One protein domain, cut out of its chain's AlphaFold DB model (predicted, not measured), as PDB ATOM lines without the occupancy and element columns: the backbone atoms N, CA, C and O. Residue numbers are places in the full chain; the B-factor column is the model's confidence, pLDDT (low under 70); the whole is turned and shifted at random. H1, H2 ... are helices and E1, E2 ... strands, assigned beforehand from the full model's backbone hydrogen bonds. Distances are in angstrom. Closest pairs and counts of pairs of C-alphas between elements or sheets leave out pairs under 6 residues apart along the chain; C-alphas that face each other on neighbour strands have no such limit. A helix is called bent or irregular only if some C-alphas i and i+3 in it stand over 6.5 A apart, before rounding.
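What this domain is: This is residues 48 to 100 of the 100 residues of an uncharacterized protein of Enterococcus rivorum (UniProt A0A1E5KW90). The domain is a loose zigzag of three pieces set one after another: a long helix H1, then a shorter helix H2 that folds back from it like the second side of a V, then a two-strand hairpin, E1 and E2, that slants away again from the end of H2. The pieces are joined at tight turns and form no common core; residues 48 to 61 of H1 stick out at one end and residues 88 to 93, at the tip of the hairpin, at the other. The printed part has 53 residues with two named helices and two named strands, in the order H1, H2, E1, E2, and its one sheet, E1 - E2, is antiparallel. The class is mixed, helices and strands. The whole is loose, with a radius of gyration of the C-alphas of 14.4 A, and only just flat, spanning 40 by 30 by 16 A.

How they stand to each other: H1, residues 48 to 67, has a kink of 53 degrees near residue 55. It is irregular, with the C-alphas of Leu 48 and Pro 51 9.4 A apart. A tight link of 4 residues joins it to H2, residues 72 to 81, yet the two helices are apart, only just, their closest C-alphas being 8.2 A from each other. In H2 every O i to N i+4 pair is within hydrogen-bond range; in H1 14 of 16 are. A tight link of 2 residues joins H2 to E1, residues 84 to 89. E1 and E2, residues 92 to 97, form a hairpin with a tight link of 2 residues, antiparallel at 160 degrees between their directions. The C-alphas of Tyr 84 and Lys 97 face each other at 4.2 A. N 85 and O 96 are within hydrogen-bond range at 2.7 A, and N 94 and O 87 at 2.9 A. H2 and E2 are apart, only just, at 8.1 A between their closest C-alphas. H1 is apart from both E1 and E2.

Where its parts are: H1 begins at C-alpha 48, (22.050, -22.832, -21.323), and is 27.5 A long from first to last C-alpha. H2 begins at C-alpha 72, (47.758, -11.942, -19.950), and is 14.4 A long. E1 measures 15.8 A and E2 16.4 A, and E2 ends at C-alpha 97, (32.978, -8.670, -3.413).

The domain as a whole: The two C-alphas farthest apart are those of Ile 52 and Asn 90, at 42.4 A. The printed part has no cut, no link is long, and Ile 100 is the chain's last residue. The mean pLDDT of the printed part is 81.9; residues 99 to 100 are under 70.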
ATOM      1  N   LEU A  48      23.117 -22.291 -20.476       78.00
ATOM      2  CA  LEU A  48      22.050 -22.832 -21.323       78.00
ATOM      3  C   LEU A  48      22.542 -23.402 -22.660       78.00
ATOM      4  O   LEU A  48      22.012 -24.399 -23.142       78.00
ATOM      5  N   GLY A  49      23.529 -22.761 -23.285       76.69
ATOM      6  CA  GLY A  49      24.021 -23.103 -24.622       76.69
ATOM      7  C   GLY A  49      24.994 -24.284 -24.658       76.69
ATOM      8  O   GLY A  49      25.365 -24.751 -25.740       76.69
ATOM      9  N   GLY A  50      25.423 -24.775 -23.493       81.19
ATOM     10  CA  GLY A  50      26.271 -25.954 -23.372       81.19
ATOM     11  C   GLY A  50      27.665 -25.799 -24.013       81.19
ATOM     12  O   GLY A  50      28.147 -24.687 -24.258       81.19
ATOM     13  N   PRO A  51      28.357 -26.918 -24.297       79.81
ATOM     14  CA  PRO A  51      29.774 -26.912 -24.679       79.81
ATOM     15  C   PRO A  51      30.060 -26.227 -26.026       79.81
ATOM     16  O   PRO A  51      31.146 -25.685 -26.225       79.81
ATOM     17  N   ILE A  52      29.093 -26.206 -26.949       80.12
ATOM     18  CA  ILE A  52      29.240 -25.533 -28.249       80.12
ATOM     19  C   ILE A  52      29.274 -24.018 -28.058       80.12
ATOM     20  O   ILE A  52      30.155 -23.341 -28.592       80.12
ATOM     21  N   PHE A  53      28.352 -23.479 -27.261       78.56
ATOM     22  CA  PHE A  53      28.299 -22.045 -27.007       78.56
ATOM     23  C   PHE A  53      29.525 -21.568 -26.221       78.56
ATOM     24  O   PHE A  53      30.061 -20.499 -26.508       78.56
ATOM     25  N   TRP A  54      30.032 -22.410 -25.316       76.31
ATOM     26  CA  TRP A  54      31.292 -22.190 -24.605       76.31
ATOM     27  C   TRP A  54      32.500 -22.050 -25.547       76.31
ATOM     28  O   TRP A  54      33.329 -21.156 -25.380       76.31
ATOM     29  N   LEU A  55      32.604 -22.893 -26.580       78.25
ATOM     30  CA  LEU A  55      33.684 -22.792 -27.571       78.25
ATOM     31  C   LEU A  55      33.584 -21.515 -28.415       78.25
ATOM     32  O   LEU A  55      34.602 -20.886 -28.726       78.25
ATOM     33  N   ILE A  56      32.364 -21.122 -28.789       81.38
ATOM     34  CA  ILE A  56      32.115 -19.906 -29.571       81.38
ATOM     35  C   ILE A  56      32.510 -18.676 -28.757       81.38
ATOM     36  O   ILE A  56      33.307 -17.857 -29.221       81.38
ATOM     37  N   SER A  57      32.017 -18.567 -27.527       77.69
ATOM     38  CA  SER A  57      32.306 -17.440 -26.645       77.69
ATOM     39  C   SER A  57      33.789 -17.354 -26.275       77.69
ATOM     40  O   SER A  57      34.363 -16.264 -26.289       77.69
ATOM     41  N   TRP A  58      34.458 -18.490 -26.055       78.25
ATOM     42  CA  TRP A  58      35.906 -18.546 -25.852       78.25
ATOM     43  C   TRP A  58      36.678 -17.939 -27.030       78.25
ATOM     44  O   TRP A  58      37.594 -17.130 -26.842       78.25
ATOM     45  N   ASN A  59      36.299 -18.296 -28.258       81.88
ATOM     46  CA  ASN A  59      36.932 -17.775 -29.467       81.88
ATOM     47  C   ASN A  59      36.647 -16.284 -29.686       81.88
ATOM     48  O   ASN A  59      37.556 -15.542 -30.072       81.88
ATOM     49  N   VAL A  60      35.421 -15.833 -29.412       81.06
ATOM     50  CA  VAL A  60      35.037 -14.414 -29.488       81.06
ATOM     51  C   VAL A  60      35.843 -13.591 -28.482       81.06
ATOM     52  O   VAL A  60      36.515 -12.639 -28.881       81.06
ATOM     53  N   ASN A  61      35.903 -14.020 -27.220       79.69
ATOM     54  CA  ASN A  61      36.674 -13.343 -26.174       79.69
ATOM     55  C   ASN A  61      38.173 -13.315 -26.496       79.69
ATOM     56  O   ASN A  61      38.832 -12.289 -26.329       79.69
ATOM     57  N   ARG A  62      38.732 -14.401 -27.047       79.69
ATOM     58  CA  ARG A  62      40.129 -14.424 -27.516       79.69
ATOM     59  C   ARG A  62      40.411 -13.376 -28.590       79.69
ATOM     60  O   ARG A  62      41.444 -12.709 -28.511       79.69
ATOM     61  N   LYS A  63      39.527 -13.237 -29.582       81.50
ATOM     62  CA  LYS A  63      39.670 -12.228 -30.645       81.50
ATOM     63  C   LYS A  63      39.540 -10.815 -30.084       81.50
ATOM     64  O   LYS A  63      40.377  -9.971 -30.389       81.50
ATOM     65  N   LEU A  64      38.557 -10.594 -29.220       81.94
ATOM     66  CA  LEU A  64      38.277  -9.300 -28.607       81.94
ATOM     67  C   LEU A  64      39.436  -8.822 -27.723       81.94
ATOM     68  O   LEU A  64      39.868  -7.676 -27.830       81.94
ATOM     69  N   TYR A  65      40.035  -9.714 -26.935       82.81
ATOM     70  CA  TYR A  65      41.231  -9.395 -26.156       82.81
ATOM     71  C   TYR A  65      42.453  -9.084 -27.016       82.81
ATOM     72  O   TYR A  65      43.239  -8.208 -26.664       82.81
ATOM     73  N   LYS A  66      42.628  -9.795 -28.135       81.19
ATOM     74  CA  LYS A  66      43.738  -9.546 -29.061       81.19
ATOM     75  C   LYS A  66      43.574  -8.205 -29.781       81.19
ATOM     76  O   LYS A  66      44.556  -7.494 -29.939       81.19
ATOM     77  N   ALA A  67      42.349  -7.852 -30.171       81.88
ATOM     78  CA  ALA A  67      42.044  -6.579 -30.819       81.88
ATOM     79  C   ALA A  67      42.280  -5.371 -29.895       81.88
ATOM     80  O   ALA A  67      42.731  -4.330 -30.355       81.88
ATOM     81  N   ASN A  68      42.031  -5.529 -28.592       79.75
ATOM     82  CA  ASN A  68      42.163  -4.458 -27.600       79.75
ATOM     83  C   ASN A  68      43.512  -4.457 -26.852       79.75
ATOM     84  O   ASN A  68      43.632  -3.810 -25.814       79.75
ATOM     85  N   ASN A  69      44.522  -5.185 -27.351       82.25
ATOM     86  CA  ASN A  69      45.854  -5.301 -26.739       82.25
ATOM     87  C   ASN A  69      45.830  -5.673 -25.241       82.25
ATOM     88  O   ASN A  69      46.670  -5.219 -24.468       82.25
ATOM     89  N   ILE A  70      44.876  -6.514 -24.826       82.81
ATOM     90  CA  ILE A  70      44.748  -6.923 -23.425       82.81
ATOM     91  C   ILE A  70      45.791  -7.993 -23.109       82.81
ATOM     92  O   ILE A  70      45.772  -9.104 -23.661       82.81
ATOM     93  N   SER A  71      46.687  -7.664 -22.182       85.38
ATOM     94  CA  SER A  71      47.762  -8.545 -21.731       85.38
ATOM     95  C   SER A  71      47.235  -9.756 -20.953       85.38
ATOM     96  O   SER A  71      46.093  -9.814 -20.492       85.38
ATOM     97  N   THR A  72      48.083 -10.766 -20.774       84.50
ATOM     98  CA  THR A  72      47.758 -11.942 -19.950       84.50
ATOM     99  C   THR A  72      47.507 -11.584 -18.485       84.50
ATOM    100  O   THR A  72      46.650 -12.210 -17.862       84.50
ATOM    101  N   LEU A  73      48.201 -10.575 -17.944       85.50
ATOM    102  CA  LEU A  73      47.974 -10.067 -16.587       85.50
ATOM    103  C   LEU A  73      46.617  -9.375 -16.465       85.50
ATOM    104  O   LEU A  73      45.854  -9.678 -15.552       85.50
ATOM    105  N   GLU A  74      46.266  -8.528 -17.427       84.19
ATOM    106  CA  GLU A  74      44.970  -7.844 -17.439       84.19
ATOM    107  C   GLU A  74      43.803  -8.820 -17.549       84.19
ATOM    108  O   GLU A  74      42.802  -8.643 -16.865       84.19
ATOM    109  N   LYS A  75      43.941  -9.912 -18.309       85.25
ATOM    110  CA  LYS A  75      42.928 -10.984 -18.333       85.25
ATOM    111  C   LYS A  75      42.700 -11.599 -16.955       85.25
ATOM    112  O   LYS A  75      41.565 -11.912 -16.606       85.25
ATOM    113  N   ARG A  76      43.766 -11.780 -16.169       86.25
ATOM    114  CA  ARG A  76      43.649 -12.286 -14.793       86.25
ATOM    115  C   ARG A  76      42.981 -11.259 -13.885       86.25
ATOM    116  O   ARG A  76      42.149 -11.645 -13.073       86.25
ATOM    117  N   ILE A  77      43.304  -9.979 -14.052       87.38
ATOM    118  CA  ILE A  77      42.644  -8.885 -13.330       87.38
ATOM    119  C   ILE A  77      41.150  -8.855 -13.666       87.38
ATOM    120  O   ILE A  77      40.346  -8.882 -12.744       87.38
ATOM    121  N   ILE A  78      40.762  -8.908 -14.945       87.19
ATOM    122  CA  ILE A  78      39.356  -8.978 -15.388       87.19
ATOM    123  C   ILE A  78      38.634 -10.159 -14.724       87.19
ATOM    124  O   ILE A  78      37.542  -9.998 -14.187       87.19
ATOM    125  N   ALA A  79      39.261 -11.338 -14.698       84.56
ATOM    126  CA  ALA A  79      38.682 -12.516 -14.056       84.56
ATOM    127  C   ALA A  79      38.468 -12.329 -12.543       84.56
ATOM    128  O   ALA A  79      37.501 -12.855 -11.994       84.56
ATOM    129  N   ILE A  80      39.349 -11.588 -11.860       86.12
ATOM    130  CA  ILE A  80      39.163 -11.236 -10.447       86.12
ATOM    131  C   ILE A  80      38.028 -10.218 -10.316       86.12
ATOM    132  O   ILE A  80      37.091 -10.479  -9.565       86.12
ATOM    133  N   LEU A  81      38.079  -9.124 -11.086       86.56
ATOM    134  CA  LEU A  81      37.102  -8.029 -11.094       86.56
ATOM    135  C   LEU A  81      35.672  -8.506 -11.355       86.56
ATOM    136  O   LEU A  81      34.742  -7.945 -10.792       86.56
ATOM    137  N   ALA A  82      35.480  -9.564 -12.145       85.31
ATOM    138  CA  ALA A  82      34.162 -10.144 -12.398       85.31
ATOM    139  C   ALA A  82      33.411 -10.549 -11.109       85.31
ATOM    140  O   ALA A  82      32.178 -10.505 -11.069       85.31
ATOM    141  N   ASN A  83      34.151 -10.886 -10.045       85.75
ATOM    142  CA  ASN A  83      33.602 -11.278  -8.741       85.75
ATOM    143  C   ASN A  83      33.303 -10.087  -7.819       85.75
ATOM    144  O   ASN A  83      32.852 -10.295  -6.696       85.75
ATOM    145  N   TYR A  84      33.577  -8.860  -8.259       86.88
ATOM    146  CA  TYR A  84      33.362  -7.648  -7.483       86.88
ATOM    147  C   TYR A  84      32.303  -6.773  -8.156       86.88
ATOM    148  O   TYR A  84      32.203  -6.696  -9.381       86.88
ATOM    149  N   GLU A  85      31.495  -6.109  -7.347       84.19
ATOM    150  CA  GLU A  85      30.770  -4.911  -7.735       84.19
ATOM    151  C   GLU A  85      31.716  -3.728  -7.640       84.19
ATOM    152  O   GLU A  85      32.322  -3.478  -6.599       84.19
ATOM    153  N   VAL A  86      31.865  -3.013  -8.749       85.75
ATOM    154  CA  VAL A  86      32.797  -1.897  -8.834       85.75
ATOM    155  C   VAL A  86      32.030  -0.607  -9.050       85.75
ATOM    156  O   VAL A  86      31.233  -0.487  -9.979       85.75
ATOM    157  N   THR A  87      32.316   0.376  -8.205       86.19
ATOM    158  CA  THR A  87      31.701   1.699  -8.248       86.19
ATOM    159  C   THR A  87      32.776   2.756  -8.452       86.19
ATOM    160  O   THR A  87      33.759   2.811  -7.712       86.19
ATOM    161  N   PHE A  88      32.568   3.630  -9.435       86.69
ATOM    162  CA  PHE A  88      33.460   4.752  -9.718       86.69
ATOM    163  C   PHE A  88      32.830   6.057  -9.241       86.69
ATOM    164  O   PHE A  88      31.744   6.420  -9.694       86.69
ATOM    165  N   LYS A  89      33.503   6.785  -8.346       82.56
ATOM    166  CA  LYS A  89      33.089   8.130  -7.911       82.56
ATOM    167  C   LYS A  89      34.314   9.017  -7.730       82.56
ATOM    168  O   LYS A  89      35.252   8.614  -7.059       82.56
ATOM    169  N   ASN A  90      34.304  10.222  -8.305       76.62
ATOM    170  CA  ASN A  90      35.307  11.279  -8.081       76.62
ATOM    171  C   ASN A  90      36.788  10.842  -8.205       76.62
ATOM    172  O   ASN A  90      37.635  11.335  -7.470       76.62
ATOM    173  N   GLY A  91      37.113   9.910  -9.111       73.69
ATOM    174  CA  GLY A  91      38.486   9.402  -9.284       73.69
ATOM    175  C   GLY A  91      38.896   8.283  -8.316       73.69
ATOM    176  O   GLY A  91      40.055   7.870  -8.317       73.69
ATOM    177  N   TYR A  92      37.946   7.768  -7.533       81.00
ATOM    178  CA  TYR A  92      38.081   6.592  -6.680       81.00
ATOM    179  C   TYR A  92      37.347   5.407  -7.315       81.00
ATOM    180  O   TYR A  92      36.277   5.562  -7.915       81.00
ATOM    181  N   CYS A  93      37.922   4.222  -7.156       85.88
ATOM    182  CA  CYS A  93      37.325   2.943  -7.509       85.88
ATOM    183  C   CYS A  93      37.103   2.148  -6.225       85.88
ATOM    184  O   CYS A  93      38.067   1.727  -5.586       85.88
ATOM    185  N   VAL A  94      35.843   1.950  -5.851       86.44
ATOM    186  CA  VAL A  94      35.465   1.083  -4.731       86.44
ATOM    187  C   VAL A  94      35.029  -0.251  -5.307       86.44
ATOM    188  O   VAL A  94      34.178  -0.278  -6.195       86.44
ATOM    189  N   MET A  95      35.611  -1.342  -4.824       88.00
ATOM    190  CA  MET A  95      35.232  -2.692  -5.226       88.00
ATOM    191  C   MET A  95      34.766  -3.474  -4.009       88.00
ATOM    192  O   MET A  95      35.503  -3.578  -3.033       88.00
ATOM    193  N   ILE A  96      33.571  -4.043  -4.081       86.25
ATOM    194  CA  ILE A  96      32.985  -4.869  -3.024       86.25
ATOM    195  C   ILE A  96      32.737  -6.248  -3.613       86.25
ATOM    196  O   ILE A  96      32.208  -6.369  -4.716       86.25
ATOM    197  N   LYS A  97      33.178  -7.303  -2.936       86.38
ATOM    198  CA  LYS A  97      32.978  -8.670  -3.413       86.38
ATOM    199  C   LYS A  97      31.478  -8.962  -3.495       86.38
ATOM    200  O   LYS A  97      30.756  -8.712  -2.537       86.38
ATOM    201  N   LYS A  98      31.022  -9.508  -4.625       82.31
ATOM    202  CA  LYS A  98      29.637  -9.962  -4.782       82.31
ATOM    203  C   LYS A  98      29.367 -11.068  -3.767       82.31
ATOM    204  O   LYS A  98      30.092 -12.067  -3.748       82.31
ATOM    205  N   GLU A  99      28.346 -10.886  -2.944       68.88
ATOM    206  CA  GLU A  99      27.749 -11.990  -2.201       68.88
ATOM    207  C   GLU A  99      26.983 -12.840  -3.223       68.88
ATOM    208  O   GLU A  99      26.057 -12.357  -3.873       68.88
ATOM    209  N   ILE A 100      27.478 -14.057  -3.464       58.03
ATOM    210  CA  ILE A 100      26.837 -15.065  -4.319       58.03
ATOM    211  C   ILE A 100      25.972 -15.944  -3.427       58.03
ATOM    212  O   ILE A 100      26.512 -16.386  -2.385       58.03
TER     213      ILE A 100